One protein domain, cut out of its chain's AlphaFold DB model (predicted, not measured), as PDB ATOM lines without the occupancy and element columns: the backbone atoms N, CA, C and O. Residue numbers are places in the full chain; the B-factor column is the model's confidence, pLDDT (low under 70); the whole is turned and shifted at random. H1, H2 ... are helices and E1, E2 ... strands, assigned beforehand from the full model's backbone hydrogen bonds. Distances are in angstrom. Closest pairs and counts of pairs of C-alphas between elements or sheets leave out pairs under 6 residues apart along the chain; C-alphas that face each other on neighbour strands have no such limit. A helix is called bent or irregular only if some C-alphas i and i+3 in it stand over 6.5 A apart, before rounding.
ATOM      1  N   ALA A 133     -10.596 -23.929  51.176       88.62
ATOM      2  CA  ALA A 133     -11.435 -23.614  50.016       88.62
ATOM      3  C   ALA A 133     -12.378 -22.426  50.274       88.62
ATOM      4  O   ALA A 133     -12.571 -21.580  49.407       88.62
ATOM      5  N   ALA A 134     -12.915 -22.324  51.486       87.31
ATOM      6  CA  ALA A 134     -13.774 -21.226  51.917       87.31
ATOM      7  C   ALA A 134     -13.040 -19.869  51.963       87.31
ATOM      8  O   ALA A 134     -13.574 -18.830  51.571       87.31
ATOM      9  N   VAL A 135     -11.790 -19.857  52.433       90.62
ATOM     10  CA  VAL A 135     -10.935 -18.656  52.378       90.62
ATOM     11  C   VAL A 135     -10.639 -18.272  50.930       90.62
ATOM     12  O   VAL A 135     -10.676 -17.093  50.580       90.62
ATOM     13  N   LEU A 136     -10.394 -19.268  50.080       91.50
ATOM     14  CA  LEU A 136     -10.122 -19.065  48.665       91.50
ATOM     15  C   LEU A 136     -11.314 -18.464  47.911       91.50
ATOM     16  O   LEU A 136     -11.127 -17.567  47.094       91.50
ATOM     17  N   ASP A 137     -12.532 -18.907  48.214       89.75
ATOM     18  CA  ASP A 137     -13.766 -18.372  47.626       89.75
ATOM     19  C   ASP A 137     -14.000 -16.899  48.010       89.75
ATOM     20  O   ASP A 137     -14.289 -16.045  47.163       89.75
ATOM     21  N   ARG A 138     -13.749 -16.551  49.281       88.25
ATOM     22  CA  ARG A 138     -13.771 -15.154  49.751       88.25
ATOM     23  C   ARG A 138     -12.710 -14.300  49.062       88.25
ATOM     24  O   ARG A 138     -13.003 -13.168  48.674       88.25
ATOM     25  N   PHE A 139     -11.500 -14.832  48.890       92.31
ATOM     26  CA  PHE A 139     -10.444 -14.172  48.124       92.31
ATOM     27  C   PHE A 139     -10.889 -13.923  46.680       92.31
ATOM     28  O   PHE A 139     -10.829 -12.787  46.218       92.31
ATOM     29  N   LEU A 140     -11.407 -14.943  45.995       91.06
ATOM     30  CA  LEU A 140     -11.884 -14.864  44.611       91.06
ATOM     31  C   LEU A 140     -12.994 -13.832  44.422       91.06
ATOM     32  O   LEU A 140     -12.971 -13.071  43.458       91.06
ATOM     33  N   THR A 141     -13.931 -13.769  45.365       88.69
ATOM     34  CA  THR A 141     -15.028 -12.794  45.348       88.69
ATOM     35  C   THR A 141     -14.516 -11.352  45.463       88.69
ATOM     36  O   THR A 141     -15.085 -10.439  44.867       88.69
ATOM     37  N   ARG A 142     -13.423 -11.133  46.207       90.31
ATOM     38  CA  ARG A 142     -12.827  -9.805  46.454       90.31
ATOM     39  C   ARG A 142     -11.731  -9.430  45.449       90.31
ATOM     40  O   ARG A 142     -11.473  -8.246  45.246       90.31
ATOM     41  N   TRP A 143     -11.094 -10.402  44.794       91.19
ATOM     42  CA  TRP A 143      -9.989 -10.180  43.856       91.19
ATOM     43  C   TRP A 143     -10.306  -9.181  42.725       91.19
ATOM     44  O   TRP A 143      -9.510  -8.258  42.530       91.19
ATOM     45  N   PRO A 144     -11.464  -9.240  42.031       87.31
ATOM     46  CA  PRO A 144     -11.764  -8.279  40.971       87.31
ATOM     47  C   PRO A 144     -11.824  -6.821  41.454       87.31
ATOM     48  O   PRO A 144     -11.606  -5.906  40.661       87.31
ATOM     49  N   SER A 145     -12.107  -6.598  42.741       83.12
ATOM     50  CA  SER A 145     -12.169  -5.280  43.373       83.12
ATOM     51  C   SER A 145     -10.925  -4.950  44.204       83.12
ATOM     52  O   SER A 145     -10.969  -4.008  44.989       83.12
ATOM     53  N   ALA A 146      -9.789  -5.633  44.002       79.19
ATOM     54  CA  ALA A 146      -8.528  -5.365  44.715       79.19
ATOM     55  C   ALA A 146      -8.062  -3.896  44.657       79.19
ATOM     56  O   ALA A 146      -7.346  -3.425  45.542       79.19
ATOM     57  N   GLY A 147      -8.477  -3.143  43.633       67.25
ATOM     58  CA  GLY A 147      -8.221  -1.704  43.527       67.25
ATOM     59  C   GLY A 147      -8.995  -0.857  44.546       67.25
ATOM     60  O   GLY A 147      -8.491   0.179  44.973       67.25
ATOM     61  N   ALA A 148     -10.166  -1.307  45.000       71.31
ATOM     62  CA  ALA A 148     -10.939  -0.653  46.048       71.31
ATOM     63  C   ALA A 148     -10.368  -1.020  47.429       71.31
ATOM     64  O   ALA A 148     -10.094  -2.180  47.721       71.31
ATOM     65  N   SER A 149     -10.163  -0.026  48.292       59.78
ATOM     66  CA  SER A 149      -9.579  -0.222  49.629       59.78
ATOM     67  C   SER A 149     -10.470  -1.019  50.587       59.78
ATOM     68  O   SER A 149      -9.971  -1.576  51.563       59.78
ATOM     69  N   ALA A 150     -11.775  -1.100  50.325       61.41
ATOM     70  CA  ALA A 150     -12.716  -1.812  51.175       61.41
ATOM     71  C   ALA A 150     -12.665  -3.330  50.918       61.41
ATOM     72  O   ALA A 150     -12.938  -3.785  49.810       61.41
ATOM     73  N   GLY A 151     -12.367  -4.118  51.958       66.44
ATOM     74  CA  GLY A 151     -12.629  -5.565  51.971       66.44
ATOM     75  C   GLY A 151     -11.419  -6.490  52.117       66.44
ATOM     76  O   GLY A 151     -11.614  -7.688  52.274       66.44
ATOM     77  N   TRP A 152     -10.184  -5.995  52.129       80.44
ATOM     78  CA  TRP A 152      -8.986  -6.828  52.337       80.44
ATOM     79  C   TRP A 152      -8.561  -6.794  53.805       80.44
ATOM     80  O   TRP A 152      -7.511  -6.265  54.140       80.44
ATOM     81  N   GLY A 153      -9.437  -7.259  54.694       80.88
ATOM     82  CA  GLY A 153      -9.211  -7.218  56.136       80.88
ATOM     83  C   GLY A 153      -8.336  -8.358  56.658       80.88
ATOM     84  O   GLY A 153      -7.942  -9.282  55.939       80.88
ATOM     85  N   THR A 154      -8.083  -8.307  57.966       81.88
ATOM     86  CA  THR A 154      -7.403  -9.367  58.727       81.88
ATOM     87  C   THR A 154      -8.219 -10.659  58.828       81.88
ATOM     88  O   THR A 154      -7.705 -11.684  59.263       81.88
ATOM     89  N   ASP A 155      -9.484 -10.631  58.396       82.19
ATOM     90  CA  ASP A 155     -10.342 -11.804  58.240       82.19
ATOM     91  C   ASP A 155      -9.888 -12.722  57.095       82.19
ATOM     92  O   ASP A 155     -10.173 -13.917  57.122       82.19
ATOM     93  N   LEU A 156      -9.182 -12.174  56.099       87.38
ATOM     94  CA  LEU A 156      -8.743 -12.906  54.911       87.38
ATOM     95  C   LEU A 156      -7.248 -13.246  54.940       87.38
ATOM     96  O   LEU A 156      -6.853 -14.335  54.524       87.38
ATOM     97  N   SER A 157      -6.416 -12.315  55.413       91.44
ATOM     98  CA  SER A 157      -4.957 -12.434  55.383       91.44
ATOM     99  C   SER A 157      -4.312 -11.886  56.645       91.44
ATOM    100  O   SER A 157      -4.746 -10.865  57.173       91.44
ATOM    101  N   THR A 158      -3.220 -12.509  57.082       91.06
ATOM    102  CA  THR A 158      -2.350 -11.928  58.120       91.06
ATOM    103  C   THR A 158      -1.545 -10.735  57.594       91.06
ATOM    104  O   THR A 158      -1.069  -9.919  58.379       91.06
ATOM    105  N   GLN A 159      -1.415 -10.615  56.269       92.19
ATOM    106  CA  GLN A 159      -0.692  -9.557  55.563       92.19
ATOM    107  C   GLN A 159      -1.589  -8.968  54.455       92.19
ATOM    108  O   GLN A 159      -1.402  -9.270  53.271       92.19
ATOM    109  N   PRO A 160      -2.619  -8.180  54.813       91.69
ATOM    110  CA  PRO A 160      -3.630  -7.712  53.863       91.69
ATOM    111  C   PRO A 160      -3.054  -6.829  52.751       91.69
ATOM    112  O   PRO A 160      -3.398  -7.020  51.584       91.69
ATOM    113  N   ASP A 161      -2.129  -5.929  53.085       90.88
ATOM    114  CA  ASP A 161      -1.511  -5.026  52.107       90.88
ATOM    115  C   ASP A 161      -0.624  -5.777  51.109       90.88
ATOM    116  O   ASP A 161      -0.688  -5.519  49.905       90.88
ATOM    117  N   GLN A 162       0.153  -6.759  51.584       92.12
ATOM    118  CA  GLN A 162       0.949  -7.623  50.710       92.12
ATOM    119  C   GLN A 162       0.043  -8.426  49.780       92.12
ATOM    120  O   GLN A 162       0.253  -8.409  48.570       92.12
ATOM    121  N   LEU A 163      -0.987  -9.081  50.326       93.12
ATOM    122  CA  LEU A 163      -1.942  -9.852  49.535       93.12
ATOM    123  C   LEU A 163      -2.593  -8.984  48.451       93.12
ATOM    124  O   LEU A 163      -2.677  -9.406  47.299       93.12
ATOM    125  N   ARG A 164      -3.010  -7.762  48.799       92.19
ATOM    126  CA  ARG A 164      -3.588  -6.806  47.851       92.19
ATOM    127  C   ARG A 164      -2.593  -6.417  46.759       92.19
ATOM    128  O   ARG A 164      -2.955  -6.432  45.586       92.19
ATOM    129  N   GLY A 165      -1.350  -6.100  47.122       92.19
ATOM    130  CA  GLY A 165      -0.292  -5.777  46.164       92.19
ATOM    131  C   GLY A 165      -0.023  -6.927  45.193       92.19
ATOM    132  O   GLY A 165       0.014  -6.719  43.981       92.19
ATOM    133  N   THR A 166       0.074  -8.157  45.701       94.50
ATOM    134  CA  THR A 166       0.253  -9.354  44.868       94.50
ATOM    135  C   THR A 166      -0.957  -9.616  43.969       94.50
ATOM    136  O   THR A 166      -0.796  -9.933  42.794       94.50
ATOM    137  N   ALA A 167      -2.173  -9.440  44.489       93.25
ATOM    138  CA  ALA A 167      -3.407  -9.594  43.727       93.25
ATOM    139  C   ALA A 167      -3.510  -8.577  42.576       93.25
ATOM    140  O   ALA A 167      -3.942  -8.938  41.480       93.25
ATOM    141  N   LEU A 168      -3.092  -7.326  42.802       92.25
ATOM    142  CA  LEU A 168      -3.017  -6.291  41.766       92.25
ATOM    143  C   LEU A 168      -1.952  -6.618  40.715       92.25
ATOM    144  O   LEU A 168      -2.258  -6.576  39.526       92.25
ATOM    145  N   ALA A 169      -0.753  -7.029  41.135       93.38
ATOM    146  CA  ALA A 169       0.310  -7.437  40.217       93.38
ATOM    147  C   ALA A 169      -0.122  -8.609  39.317       93.38
ATOM    148  O   ALA A 169       0.144  -8.608  38.117       93.38
ATOM    149  N   ALA A 170      -0.854  -9.579  39.868       93.38
ATOM    150  CA  ALA A 170      -1.403 -10.684  39.094       93.38
ATOM    151  C   ALA A 170      -2.499 -10.228  38.104       93.38
ATOM    152  O   ALA A 170      -2.548 -10.725  36.979       93.38
ATOM    153  N   LEU A 171      -3.342  -9.248  38.462       91.19
ATOM    154  CA  LEU A 171      -4.287  -8.638  37.511       91.19
ATOM    155  C   LEU A 171      -3.562  -7.906  36.377       91.19
ATOM    156  O   LEU A 171      -3.978  -8.016  35.224       91.19
ATOM    157  N   ASP A 172      -2.476  -7.196  36.678       91.31
ATOM    158  CA  ASP A 172      -1.647  -6.542  35.662       91.31
ATOM    159  C   ASP A 172      -0.968  -7.564  34.746       91.31
ATOM    160  O   ASP A 172      -0.977  -7.398  33.525       91.31
ATOM    161  N   ARG A 173      -0.478  -8.681  35.295       91.88
ATOM    162  CA  ARG A 173       0.049  -9.795  34.495       91.88
ATOM    163  C   ARG A 173      -1.008 -10.354  33.541       91.88
ATOM    164  O   ARG A 173      -0.719 -10.543  32.361       91.88
ATOM    165  N   LEU A 174      -2.238 -10.559  34.013       90.69
ATOM    166  CA  LEU A 174      -3.351 -11.021  33.175       90.69
ATOM    167  C   LEU A 174      -3.713 -10.019  32.071       90.69
ATOM    168  O   LEU A 174      -4.035 -10.440  30.961       90.69
ATOM    169  N   ARG A 175      -3.628  -8.707  32.337       89.81
ATOM    170  CA  ARG A 175      -3.801  -7.671  31.302       89.81
ATOM    171  C   ARG A 175      -2.746  -7.807  30.212       89.81
ATOM    172  O   ARG A 175      -3.113  -7.898  29.047       89.81
ATOM    173  N   VAL A 176      -1.472  -7.939  30.588       90.88
ATOM    174  CA  VAL A 176      -0.364  -8.135  29.634       90.88
ATOM    175  C   VAL A 176      -0.568  -9.391  28.782       90.88
ATOM    176  O   VAL A 176      -0.413  -9.338  27.563       90.88
ATOM    177  N   LEU A 177      -0.951 -10.516  29.397       90.19
ATOM    178  CA  LEU A 177      -1.252 -11.757  28.670       90.19
ATOM    179  C   LEU A 177      -2.429 -11.580  27.704       90.19
ATOM    180  O   LEU A 177      -2.440 -12.161  26.614       90.19
ATOM    181  N   CYS A 178      -3.415 -10.765  28.076       88.56
ATOM    182  CA  CYS A 178      -4.529 -10.484  27.194       88.56
ATOM    183  C   CYS A 178      -4.171  -9.560  26.028       88.56
ATOM    184  O   CYS A 178      -4.544  -9.852  24.892       88.56
ATOM    185  N   ASP A 179      -3.404  -8.499  26.276       88.88
ATOM    186  CA  ASP A 179      -2.915  -7.594  25.230       88.88
ATOM    187  C   ASP A 179      -2.035  -8.349  24.221       88.88
ATOM    188  O   ASP A 179      -2.106  -8.120  23.011       88.88
ATOM    189  N   ALA A 180      -1.277  -9.341  24.704       89.06
ATOM    190  CA  ALA A 180      -0.513 -10.280  23.887       89.06
ATOM    191  C   ALA A 180      -1.375 -11.333  23.154       89.06
ATOM    192  O   ALA A 180      -0.829 -12.179  22.443       89.06
ATOM    193  N   LYS A 181      -2.707 -11.303  23.309       86.62
ATOM    194  CA  LYS A 181      -3.678 -12.260  22.741       86.62
ATOM    195  C   LYS A 181      -3.418 -13.719  23.132       86.62
ATOM    196  O   LYS A 181      -3.737 -14.634  22.374       86.62
ATOM    197  N   GLN A 182      -2.836 -13.943  24.310       85.31
ATOM    198  CA  GLN A 182      -2.581 -15.288  24.835       85.31
ATOM    199  C   GLN A 182      -3.785 -15.847  25.609       85.31
ATOM    200  O   GLN A 182      -3.928 -17.061  25.725       85.31
ATOM    201  N   LEU A 183      -4.690 -14.980  26.076       83.06
ATOM    202  CA  LEU A 183      -5.954 -15.367  26.708       83.06
ATOM    203  C   LEU A 183      -7.091 -15.405  25.678       83.06
ATOM    204  O   LEU A 183      -7.173 -14.569  24.780       83.06
ATOM    205  N   SER A 184      -7.994 -16.380  25.803       67.25
ATOM    206  CA  SER A 184      -9.007 -16.679  24.780       67.25
ATOM    207  C   SER A 184     -10.286 -15.826  24.854       67.25
ATOM    208  O   SER A 184     -11.269 -16.176  24.204       67.25
ATOM    209  N   SER A 185     -10.337 -14.770  25.676       65.69
ATOM    210  CA  SER A 185     -11.582 -14.063  26.027       65.69
ATOM    211  C   SER A 185     -11.503 -12.537  25.945       65.69
ATOM    212  O   SER A 185     -10.432 -11.945  25.977       65.69
ATOM    213  N   ASP A 186     -12.683 -11.917  25.899       69.38
ATOM    214  CA  ASP A 186     -12.933 -10.476  25.816       69.38
ATOM    215  C   ASP A 186     -12.499  -9.736  27.104       69.38
ATOM    216  O   ASP A 186     -13.265  -9.557  28.057       69.38
ATOM    217  N   CYS A 187     -11.226  -9.344  27.173       70.94
ATOM    218  CA  CYS A 187     -10.637  -8.694  28.353       70.94
ATOM    219  C   CYS A 187     -10.978  -7.207  28.493       70.94
ATOM    220  O   CYS A 187     -10.613  -6.587  29.493       70.94
ATOM    221  N   GLY A 188     -11.680  -6.626  27.517       63.06
ATOM    222  CA  GLY A 188     -11.905  -5.181  27.419       63.06
ATOM    223  C   GLY A 188     -12.798  -4.569  28.507       63.06
ATOM    224  O   GLY A 188     -12.852  -3.350  28.617       63.06
ATOM    225  N   ALA A 189     -13.479  -5.376  29.332       62.34
ATOM    226  CA  ALA A 189     -14.487  -4.899  30.294       62.34
ATOM    227  C   ALA A 189     -14.065  -4.959  31.786       62.34
ATOM    228  O   ALA A 189     -14.911  -4.888  32.678       62.34
ATOM    229  N   GLY A 190     -12.761  -5.035  32.082       67.31
ATOM    230  CA  GLY A 190     -12.221  -4.842  33.439       67.31
ATOM    231  C   GLY A 190     -11.928  -6.123  34.238       67.31
ATOM    232  O   GLY A 190     -11.925  -7.231  33.705       67.31
ATOM    233  N   GLY A 191     -11.646  -5.957  35.539       70.31
ATOM    234  CA  GLY A 191     -11.154  -7.009  36.449       70.31
ATOM    235  C   GLY A 191     -11.936  -8.335  36.431       70.31
ATOM    236  O   GLY A 191     -11.307  -9.384  36.298       70.31
ATOM    237  N   PRO A 192     -13.283  -8.333  36.494       78.75
ATOM    238  CA  PRO A 192     -14.068  -9.570  36.487       78.75
ATOM    239  C   PRO A 192     -13.909 -10.418  35.218       78.75
ATOM    240  O   PRO A 192     -13.974 -11.642  35.294       78.75
ATOM    241  N   ASN A 193     -13.691  -9.796  34.054       81.81
ATOM    242  CA  ASN A 193     -13.530 -10.535  32.801       81.81
ATOM    243  C   ASN A 193     -12.150 -11.183  32.685       81.81
ATOM    244  O   ASN A 193     -12.061 -12.307  32.199       81.81
ATOM    245  N   LEU A 194     -11.099 -10.523  33.188       84.31
ATOM    246  CA  LEU A 194      -9.744 -11.090  33.237       84.31
ATOM    247  C   LEU A 194      -9.705 -12.386  34.055       84.31
ATOM    248  O   LEU A 194      -9.060 -13.355  33.665       84.31
ATOM    249  N   LEU A 195     -10.455 -12.432  35.158       88.44
ATOM    250  CA  LEU A 195     -10.488 -13.591  36.051       88.44
ATOM    251  C   LEU A 195     -11.271 -14.791  35.493       88.44
ATOM    252  O   LEU A 195     -11.126 -15.893  36.010       88.44
ATOM    253  N   ARG A 196     -12.048 -14.642  34.407       86.88
ATOM    254  CA  ARG A 196     -12.705 -15.789  33.737       86.88
ATOM    255  C   ARG A 196     -11.708 -16.748  33.087       86.88
ATOM    256  O   ARG A 196     -12.014 -17.927  32.896       86.88
ATOM    257  N   ALA A 197     -10.536 -16.228  32.735       87.00
ATOM    258  CA  ALA A 197      -9.415 -16.990  32.208       87.00
ATOM    259  C   ALA A 197      -8.444 -17.421  33.319       87.00
ATOM    260  O   ALA A 197      -7.295 -17.739  33.039       87.00
ATOM    261  N   VAL A 198      -8.885 -17.428  34.580       90.88
ATOM    262  CA  VAL A 198      -8.098 -17.912  35.712       90.88
ATOM    263  C   VAL A 198      -8.801 -19.105  36.332       90.88
ATOM    264  O   VAL A 198      -9.994 -19.060  36.635       90.88
ATOM    265  N   ARG A 199      -8.048 -20.174  36.560       91.44
ATOM    266  CA  ARG A 199      -8.493 -21.308  37.361       91.44
ATOM    267  C   ARG A 199      -7.669 -21.354  38.629       91.44
ATOM    268  O   ARG A 199      -6.446 -21.338  38.567       91.44
ATOM    269  N   ILE A 200      -8.336 -21.449  39.772       93.06
ATOM    270  CA  ILE A 200      -7.653 -21.687  41.039       93.06
ATOM    271  C   ILE A 200      -7.919 -23.112  41.502       93.06
ATOM    272  O   ILE A 200      -9.037 -23.618  41.390       93.06
ATOM    273  N   ARG A 201      -6.882 -23.761  42.024       93.44
ATOM    274  CA  ARG A 201      -6.969 -25.066  42.679       93.44
ATOM    275  C   ARG A 201      -6.102 -25.099  43.930       93.44
ATOM    276  O   ARG A 201      -5.095 -24.399  44.007       93.44
ATOM    277  N   ILE A 202      -6.467 -25.954  44.876       93.50
ATOM    278  CA  ILE A 202      -5.589 -26.323  45.987       93.50
ATOM    279  C   ILE A 202      -4.616 -27.378  45.447       93.50
ATOM    280  O   ILE A 202      -5.038 -28.424  44.960       93.50
ATOM    281  N   ALA A 203      -3.326 -27.048  45.424       93.50
ATOM    282  CA  ALA A 203      -2.263 -27.898  44.893       93.50
ATOM    283  C   ALA A 203      -1.666 -28.833  45.955       93.50
ATOM    284  O   ALA A 203      -1.208 -29.917  45.609       93.50
ATOM    285  N   ASP A 204      -1.681 -28.412  47.219       92.94
ATOM    286  CA  ASP A 204      -1.273 -29.202  48.383       92.94
ATOM    287  C   ASP A 204      -2.220 -28.859  49.538       92.94
ATOM    288  O   ASP A 204      -2.492 -27.676  49.763       92.94
ATOM    289  N   ASP A 205      -2.729 -29.872  50.234       91.31
ATOM    290  CA  ASP A 205      -3.654 -29.729  51.362       91.31
ATOM    291  C   ASP A 205      -3.204 -30.660  52.489       91.31
ATOM    292  O   ASP A 205      -3.179 -31.884  52.337       91.31
ATOM    293  N   ARG A 206      -2.784 -30.066  53.602       90.94
ATOM    294  CA  ARG A 206      -2.346 -30.754  54.818       90.94
ATOM    295  C   ARG A 206      -3.141 -30.206  55.990       90.94
ATOM    296  O   ARG A 206      -3.625 -29.080  55.931       90.94
ATOM    297  N   ASP A 207      -3.168 -30.958  57.087       85.88
ATOM    298  CA  ASP A 207      -4.024 -30.704  58.254       85.88
ATOM    299  C   ASP A 207      -4.100 -29.231  58.710       85.88
ATOM    300  O   ASP A 207      -5.180 -28.768  59.070       85.88
ATOM    301  N   ASP A 208      -2.986 -28.487  58.662       91.81
ATOM    302  CA  ASP A 208      -2.909 -27.084  59.104       91.81
ATOM    303  C   ASP A 208      -2.336 -26.105  58.066       91.81
ATOM    304  O   ASP A 208      -2.145 -24.914  58.352       91.81
ATOM    305  N   THR A 209      -2.043 -26.579  56.855       94.12
ATOM    306  CA  THR A 209      -1.457 -25.759  55.786       94.12
ATOM    307  C   THR A 209      -1.971 -26.193  54.428       94.12
ATOM    308  O   THR A 209      -1.949 -27.380  54.123       94.12
ATOM    309  N   ALA A 210      -2.309 -25.237  53.572       96.00
ATOM    310  CA  ALA A 210      -2.699 -25.507  52.197       96.00
ATOM    311  C   ALA A 210      -1.999 -24.532  51.249       96.00
ATOM    312  O   ALA A 210      -1.717 -23.386  51.604       96.00
ATOM    313  N   THR A 211      -1.720 -24.976  50.031       96.81
ATOM    314  CA  THR A 211      -1.191 -24.122  48.965       96.81
ATOM    315  C   THR A 211      -2.202 -24.080  47.835       96.81
ATOM    316  O   THR A 211      -2.520 -25.114  47.250       96.81
ATOM    317  N   ALA A 212      -2.700 -22.891  47.510       96.62
ATOM    318  CA  ALA A 212      -3.556 -22.666  46.356       96.62
ATOM    319  C   ALA A 212      -2.771 -21.981  45.237       96.62
ATOM    320  O   ALA A 212      -1.961 -21.088  45.482       96.62
ATOM    321  N   VAL A 213      -3.019 -22.404  44.004       96.44
ATOM    322  CA  VAL A 213      -2.357 -21.883  42.808       96.44
ATOM    323  C   VAL A 213      -3.432 -21.386  41.856       96.44
ATOM    324  O   VAL A 213      -4.376 -22.121  41.554       96.44
ATOM    325  N   ALA A 214      -3.303 -20.135  41.425       94.94
ATOM    326  CA  ALA A 214      -4.099 -19.548  40.364       94.94
ATOM    327  C   ALA A 214      -3.304 -19.611  39.062       94.94
ATOM    328  O   ALA A 214      -2.207 -19.057  38.956       94.94
ATOM    329  N   GLU A 215      -3.874 -20.279  38.075       94.88
ATOM    330  CA  GLU A 215      -3.281 -20.506  36.766       94.88
ATOM    331  C   GLU A 215      -4.099 -19.735  35.727       94.88
ATOM    332  O   GLU A 215      -5.332 -19.816  35.708       94.88
ATOM    333  N   ALA A 216      -3.418 -18.990  34.858       92.38
ATOM    334  CA  ALA A 216      -4.015 -18.501  33.628       92.38
ATOM    335  C   ALA A 216      -4.330 -19.708  32.740       92.38
ATOM    336  O   ALA A 216      -3.477 -20.568  32.504       92.38
ATOM    337  N   VAL A 217      -5.571 -19.785  32.273       91.25
ATOM    338  CA  VAL A 217      -6.056 -20.866  31.426       91.25
ATOM    339  C   VAL A 217      -6.515 -20.326  30.083       91.25
ATOM    340  O   VAL A 217      -7.232 -19.328  29.996       91.25
ATOM    341  N   ARG A 218      -6.174 -21.057  29.026       87.75
ATOM    342  CA  ARG A 218      -6.809 -20.913  27.717       87.75
ATOM    343  C   ARG A 218      -7.773 -22.057  27.480       87.75
ATOM    344  O   ARG A 218      -7.528 -23.203  27.858       87.75
ATOM    345  N   TYR A 219      -8.873 -21.754  26.813       85.94
ATOM    346  CA  TYR A 219      -9.873 -22.748  26.467       85.94
ATOM    347  C   TYR A 219      -9.585 -23.306  25.073       85.94
ATOM    348  O   TYR A 219      -9.649 -22.585  24.078       85.94
ATOM    349  N   VAL A 220      -9.260 -24.598  24.996       88.25
ATOM    350  CA  VAL A 220      -8.938 -25.283  23.738       88.25
ATOM    351  C   VAL A 220     -10.067 -26.243  23.387       88.25
ATOM    352  O   VAL A 220     -10.500 -27.033  24.228       88.25
ATOM    353  N   ARG A 221     -10.537 -26.204  22.135       90.94
ATOM    354  CA  ARG A 221     -11.456 -27.228  21.623       90.94
ATOM    355  C   ARG A 221     -10.689 -28.526  21.422       90.94
ATOM    356  O   ARG A 221      -9.740 -28.565  20.640       90.94
ATOM    357  N   ARG A 222     -11.112 -29.582  22.104       91.81
ATOM    358  CA  ARG A 222     -10.619 -30.941  21.890       91.81
ATOM    359  C   ARG A 222     -11.716 -31.783  21.245       91.81
ATOM    360  O   ARG A 222     -12.888 -31.599  21.581       91.81
ATOM    361  N   PRO A 223     -11.366 -32.683  20.313       92.56
ATOM    362  CA  PRO A 223     -12.319 -33.671  19.834       92.56
ATOM    363  C   PRO A 223     -12.784 -34.522  21.018       92.56
ATOM    364  O   PRO A 223     -11.968 -34.965  21.830       92.56
ATOM    365  N   SER A 224     -14.092 -34.719  21.125       93.94
ATOM    366  CA  SER A 224     -14.720 -35.555  22.147       93.94
ATOM    367  C   SER A 224     -15.680 -36.546  21.496       93.94
ATOM    368  O   SER A 224     -16.117 -36.360  20.359       93.94
ATOM    369  N   LEU A 225     -15.985 -37.634  22.201       92.38
ATOM    370  CA  LEU A 225     -16.952 -38.636  21.758       92.38
ATOM    371  C   LEU A 225     -18.087 -38.713  22.773       92.38
ATOM    372  O   LEU A 225     -17.897 -39.180  23.895       92.38
ATOM    373  N   PHE A 226     -19.285 -38.296  22.373       81.50
ATOM    374  CA  PHE A 226     -20.481 -38.487  23.182       81.50
ATOM    375  C   PHE A 226     -20.912 -39.957  23.073       81.50
ATOM    376  O   PHE A 226     -21.118 -40.477  21.971       81.50
ATOM    377  N   PHE A 227     -20.944 -40.656  24.211       83.75
ATOM    378  CA  PHE A 227     -21.134 -42.114  24.306       83.75
ATOM    379  C   PHE A 227     -20.164 -42.958  23.457       83.75
ATOM    380  O   PHE A 227     -20.504 -44.060  23.035       83.75
ATOM    381  N   GLY A 228     -18.962 -42.453  23.166       86.56
ATOM    382  CA  GLY A 228     -17.983 -43.178  22.347       86.56
ATOM    383  C   GLY A 228     -18.335 -43.281  20.856       86.56
ATOM    384  O   GLY A 228     -17.576 -43.890  20.111       86.56
ATOM    385  N   MET A 229     -19.455 -42.699  20.410       91.12
ATOM    386  CA  MET A 229     -20.000 -42.930  19.063       91.12
ATOM    387  C   MET A 229     -20.295 -41.644  18.287       91.12
ATOM    388  O   MET A 229     -20.133 -41.620  17.070       91.12
ATOM    389  N   VAL A 230     -20.707 -40.564  18.958       89.25
ATOM    390  CA  VAL A 230     -21.036 -39.301  18.285       89.25
ATOM    391  C   VAL A 230     -19.868 -38.333  18.432       89.25
ATOM    392  O   VAL A 230     -19.539 -37.915  19.544       89.25
ATOM    393  N   ALA A 231     -19.240 -37.986  17.308       90.75
ATOM    394  CA  ALA A 231     -18.170 -36.999  17.276       90.75
ATOM    395  C   ALA A 231     -18.693 -35.630  17.731       90.75
ATOM    396  O   ALA A 231     -19.672 -35.107  17.198       90.75
ATOM    397  N   GLY A 232     -18.018 -35.059  18.720       90.69
ATOM    398  CA  GLY A 232     -18.290 -33.743  19.267       90.69
ATOM    399  C   GLY A 232     -17.005 -32.946  19.457       90.69
ATOM    400  O   GLY A 232     -15.894 -33.403  19.178       90.69
ATOM    401  N   THR A 233     -17.167 -31.721  19.944       91.25
ATOM    402  CA  THR A 233     -16.045 -30.930  20.451       91.25
ATOM    403  C   THR A 233     -16.359 -30.509  21.871       91.25
ATOM    404  O   THR A 233     -17.466 -30.051  22.150       91.25
ATOM    405  N   GLU A 234     -15.391 -30.669  22.760       91.94
ATOM    406  CA  GLU A 234     -15.456 -30.173  24.126       91.94
ATOM    407  C   GLU A 234     -14.467 -29.023  24.285       91.94
ATOM    408  O   GLU A 234     -13.380 -29.028  23.704       91.94
ATOM    409  N   ILE A 235     -14.852 -28.014  25.058       88.12
ATOM    410  CA  ILE A 235     -13.978 -26.901  25.405       88.12
ATOM    411  C   ILE A 235     -13.311 -27.239  26.737       88.12
ATOM    412  O   ILE A 235     -13.979 -27.285  27.767       88.12
ATOM    413  N   VAL A 236     -11.995 -27.461  26.718       88.94
ATOM    414  CA  VAL A 236     -11.225 -27.857  27.905       88.94
ATOM    415  C   VAL A 236     -10.292 -26.714  28.318       88.94
ATOM    416  O   VAL A 236      -9.567 -26.194  27.462       88.94
ATOM    417  N   PRO A 237     -10.271 -26.314  29.604       87.94
ATOM    418  CA  PRO A 237      -9.288 -25.360  30.101       87.94
ATOM    419  C   PRO A 237      -7.903 -26.014  30.167       87.94
ATOM    420  O   PRO A 237      -7.737 -27.084  30.755       87.94
ATOM    421  N   VAL A 238      -6.904 -25.361  29.583       89.25
ATOM    422  CA  VAL A 238      -5.492 -25.752  29.633       89.25
ATOM    423  C   VAL A 238      -4.734 -24.661  30.380       89.25
ATOM    424  O   VAL A 238      -4.809 -23.501  29.985       89.25
ATOM    425  N   ALA A 239      -4.049 -25.032  31.462       89.75
ATOM    426  CA  ALA A 239      -3.198 -24.118  32.217       89.75
ATOM    427  C   ALA A 239      -1.947 -23.771  31.406       89.75
ATOM    428  O   ALA A 239      -1.273 -24.673  30.905       89.75
ATOM    429  N   ASP A 240      -1.659 -22.478  31.290       86.75
ATOM    430  CA  ASP A 240      -0.487 -21.971  30.577       86.75
ATOM    431  C   ASP A 240       0.587 -21.482  31.556       86.75
ATOM    432  O   ASP A 240       1.738 -21.903  31.472       86.75
ATOM    433  N   GLU A 241       0.211 -20.630  32.513       92.12
ATOM    434  CA  GLU A 241       1.140 -19.980  33.446       92.12
ATOM    435  C   GLU A 241       0.505 -19.837  34.834       92.12
ATOM    436  O   GLU A 241      -0.692 -19.576  34.961       92.12
ATOM    437  N   THR A 242       1.301 -19.993  35.892       94.75
ATOM    438  CA  THR A 242       0.870 -19.642  37.253       94.75
ATOM    439  C   THR A 242       0.943 -18.132  37.412       94.75
ATOM    440  O   THR A 242       2.000 -17.561  37.207       94.75
ATOM    441  N   VAL A 243      -0.153 -17.484  37.800       94.69
ATOM    442  CA  VAL A 243      -0.190 -16.023  38.003       94.69
ATOM    443  C   VAL A 243      -0.138 -15.633  39.475       94.69
ATOM    444  O   VAL A 243       0.259 -14.521  39.818       94.69
ATOM    445  N   LEU A 244      -0.546 -16.538  40.365       96.12
ATOM    446  CA  LEU A 244      -0.588 -16.284  41.798       96.12
ATOM    447  C   LEU A 244      -0.465 -17.595  42.566       96.12
ATOM    448  O   LEU A 244      -1.153 -18.568  42.269       96.12
ATOM    449  N   THR A 245       0.365 -17.599  43.602       97.12
ATOM    450  CA  THR A 245       0.407 -18.667  44.602       97.12
ATOM    451  C   THR A 245       0.029 -18.097  45.960       97.12
ATOM    452  O   THR A 245       0.556 -17.071  46.392       97.12
ATOM    453  N   LEU A 246      -0.890 -18.773  46.642       97.19
ATOM    454  CA  LEU A 246      -1.370 -18.437  47.974       97.19
ATOM    455  C   LEU A 246      -0.990 -19.560  48.931       97.19
ATOM    456  O   LEU A 246      -1.281 -20.728  48.673       97.19
ATOM    457  N   ARG A 247      -0.386 -19.209  50.063       97.00
ATOM    458  CA  ARG A 247      -0.241 -20.132  51.189       97.00
ATOM    459  C   ARG A 247      -1.284 -19.801  52.230       97.00
ATOM    460  O   ARG A 247      -1.415 -18.649  52.643       97.00
ATOM    461  N   LEU A 248      -1.999 -20.827  52.653       96.06
ATOM    462  CA  LEU A 248      -3.014 -20.771  53.679       96.06
ATOM    463  C   LEU A 248      -2.541 -21.565  54.888       96.06
ATOM    464  O   LEU A 248      -1.857 -22.581  54.748       96.06
ATOM    465  N   SER A 249      -2.919 -21.113  56.075       95.12
ATOM    466  CA  SER A 249      -2.644 -21.838  57.309       95.12
ATOM    467  C   SER A 249      -3.813 -21.730  58.274       95.12
ATOM    468  O   SER A 249      -4.472 -20.691  58.360       95.12
ATOM    469  N   ALA A 250      -4.056 -22.816  58.998       93.25
ATOM    470  CA  ALA A 250      -4.999 -22.868  60.096       93.25
ATOM    471  C   ALA A 250      -4.377 -22.200  61.336       93.25
ATOM    472  O   ALA A 250      -3.486 -22.740  61.987       93.25
ATOM    473  N   GLN A 251      -4.836 -20.995  61.656       92.25
ATOM    474  CA  GLN A 251      -4.403 -20.231  62.819       92.25
ATOM    475  C   GLN A 251      -5.211 -20.617  64.065       92.25
ATOM    476  O   GLN A 251      -6.408 -20.898  63.950       92.25
ATOM    477  N   PRO A 252      -4.608 -20.598  65.268       90.44
ATOM    478  CA  PRO A 252      -5.345 -20.786  66.511       90.44
ATOM    479  C   PRO A 252      -6.459 -19.745  66.682       90.44
ATOM    480  O   PRO A 252      -6.267 -18.556  66.427       90.44
ATOM    481  N   ALA A 253      -7.615 -20.194  67.159       87.94
ATOM    482  CA  ALA A 253      -8.765 -19.372  67.508       87.94
ATOM    483  C   ALA A 253      -9.263 -19.718  68.926       87.94
ATOM    484  O   ALA A 253      -8.638 -20.483  69.669       87.94
ATOM    485  N   LEU A 254     -10.381 -19.112  69.334       85.25
ATOM    486  CA  LEU A 254     -10.954 -19.277  70.670       85.25
ATOM    487  C   LEU A 254     -11.179 -20.766  71.008       85.25
ATOM    488  O   LEU A 254     -11.643 -21.537  70.171       85.25
ATOM    489  N   LEU A 255     -10.877 -21.151  72.254       85.50
ATOM    490  CA  LEU A 255     -11.094 -22.497  72.805       85.50
ATOM    491  C   LEU A 255     -10.374 -23.639  72.059       85.50
ATOM    492  O   LEU A 255     -10.732 -24.797  72.229       85.50
ATOM    493  N   GLY A 256      -9.336 -23.349  71.271       86.19
ATOM    494  CA  GLY A 256      -8.614 -24.375  70.510       86.19
ATOM    495  C   GLY A 256      -9.250 -24.708  69.158       86.19
ATOM    496  O   GLY A 256      -8.788 -25.627  68.479       86.19
ATOM    497  N   ALA A 257     -10.267 -23.950  68.734       87.56
ATOM    498  CA  ALA A 257     -10.707 -23.939  67.345       87.56
ATOM    499  C   ALA A 257      -9.584 -23.415  66.431       87.56
ATOM    500  O   ALA A 257      -8.638 -22.767  66.890       87.56
ATOM    501  N   ARG A 258      -9.685 -23.674  65.126       90.50
ATOM    502  CA  ARG A 258      -8.728 -23.168  64.131       90.50
ATOM    503  C   ARG A 258      -9.443 -22.370  63.052       90.50
ATOM    504  O   ARG A 258     -10.523 -22.771  62.630       90.50
ATOM    505  N   ARG A 259      -8.846 -21.274  62.595       90.38
ATOM    506  CA  ARG A 259      -9.349 -20.414  61.515       90.38
ATOM    507  C   ARG A 259      -8.352 -20.403  60.367       90.38
ATOM    508  O   ARG A 259      -7.190 -20.071  60.571       90.38
ATOM    509  N   TRP A 260      -8.802 -20.723  59.162       92.94
ATOM    510  CA  TRP A 260      -7.953 -20.642  57.977       92.94
ATOM    511  C   TRP A 260      -7.763 -19.188  57.544       92.94
ATOM    512  O   TRP A 260      -8.731 -18.432  57.462       92.94
ATOM    513  N   THR A 261      -6.528 -18.805  57.237       94.00
ATOM    514  CA  THR A 261      -6.186 -17.482  56.694       94.00
ATOM    515  C   THR A 261      -5.105 -17.602  55.628       94.00
ATOM    516  O   THR A 261      -4.358 -18.584  55.591       94.00
ATOM    517  N   ILE A 262      -5.006 -16.603  54.748       94.94
ATOM    518  CA  ILE A 262      -3.873 -16.474  53.830       94.94
ATOM    519  C   ILE A 262      -2.688 -15.912  54.621       94.94
ATOM    520  O   ILE A 262      -2.775 -14.829  55.197       94.94
ATOM    521  N   VAL A 263      -1.583 -16.653  54.658       95.94
ATOM    522  CA  VAL A 263      -0.366 -16.251  55.385       95.94
ATOM    523  C   VAL A 263       0.699 -15.648  54.484       95.94
ATOM    524  O   VAL A 263       1.556 -14.917  54.963       95.94
ATOM    525  N   SER A 264       0.661 -15.953  53.187       95.19
ATOM    526  CA  SER A 264       1.533 -15.316  52.203       95.19
ATOM    527  C   SER A 264       0.951 -15.438  50.803       95.19
ATOM    528  O   SER A 264       0.328 -16.451  50.472       95.19
ATOM    529  N   ALA A 265       1.246 -14.453  49.962       95.31
ATOM    530  CA  ALA A 265       0.965 -14.480  48.537       95.31
ATOM    531  C   ALA A 265       2.232 -14.145  47.747       95.31
ATOM    532  O   ALA A 265       3.017 -13.286  48.157       95.31
ATOM    533  N   SER A 266       2.418 -14.818  46.616       95.19
ATOM    534  CA  SER A 266       3.481 -14.524  45.657       95.19
ATOM    535  C   SER A 266       2.921 -14.503  44.241       95.19
ATOM    536  O   SER A 266       2.134 -15.376  43.872       95.19
ATOM    537  N   ALA A 267       3.330 -13.507  43.457       90.81
ATOM    538  CA  ALA A 267       3.054 -13.484  42.028       90.81
ATOM    539  C   ALA A 267       3.879 -14.587  41.354       90.81
ATOM    540  O   ALA A 267       4.972 -14.910  41.834       90.81
ATOM    541  N   GLY A 268       3.304 -15.197  40.322       83.56
ATOM    542  CA  GLY A 268       4.009 -16.154  39.470       83.56
ATOM    543  C   GLY A 268       4.819 -15.479  38.376       83.56
ATOM    544  O   GLY A 268       4.591 -14.268  38.133       83.56
TER     545      GLY A 268
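This is residues 133 to 268 of the 268 residues of an uncharacterized protein of Chloroflexi bacterium (UniProt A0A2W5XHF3). A twisted sheet of four strands curls round helix H1, with H2 running over E3 and E4 on the same face and short H3 beside the strands; the other face of the sheet is bare of named helices. The hairpin E2 and E3 runs on past E1 and E4 as a long bent arm of two strands with its tip near Met 229. The printed part has 136 residues, with three named helices followed by four named strands; the sheet's order is E1, E2, E3, E4, all antiparallel, a meander, each strand the antiparallel neighbour of the one before. The class is mixed, helices and strands, in two layers, with H1 and H2 on one face of the sheet. The whole is only just loose, close to compact, with a radius of gyration of the C-alphas of 17.3 A, and elongated, spanning 58 by 35 by 21 A.

H1, residues 133 to 145, is on the sheet with residues 133 to 140; it is irregular, with C-alphas 141 and 144 7.1 A apart. H2, residues 160 to 179, is close to H1 but not clearly touching, at a steep tilt of 65 degrees; their closest C-alphas, Trp 143 and Ala 167, are 6.6 A apart. H3, residues 191 to 197, touches residues 144 to 145 of H1, closest at the C-alphas of Pro 144 and Gly 191, 4.7 A, and residues 171 to 175 of H2, closest at those of Leu 174 and Leu 194, 6.4 A. E1, residues 198 to 206, and E2, residues 209 to 226, form a hairpin, with N 203 and O 211 2.8 A apart. E2 and E3, residues 230 to 252, form the next hairpin, with N 222 and O 234 2.8 A apart; E2 bends by 89 degrees at residue 223 and E3 by 73 degrees at residue 243. E3 and E4, residues 258 to 267, form the third, with N 247 and O 264 2.9 A apart. H2 is over E3 and E4 at a height over the sheet of 9.0 A, along the strands at 21 degrees to E3 on the local plane. H3 is on the sheet, over none of its strands. Every O i to N i+4 pair is within hydrogen-bond range in H2; in H1 7 of 9 are, and in H3 1 of 3, beside 3 of 4 O i to N i+3 pairs.

H1 begins at C-alpha 133 (-11.435, -23.614, 50.016) and is 19.5 A long. H2 is 28.6 A long, H3 11.0 A, E1 23.7 A, E2 39.8 A and E3 54.0 A. E4, 26.9 A long, ends at C-alpha 267 (3.054, -13.484, 42.028).

The C-alphas farthest apart, Met 229 and Leu 255, are 58.2 A apart. The printed part has no cut. The links H1 to H2 and H2 to H3 are long. Mean pLDDT of the printed part is 88.0; residues 147, 149 to 151, 184 to 186 and 188 to 190 are under 70.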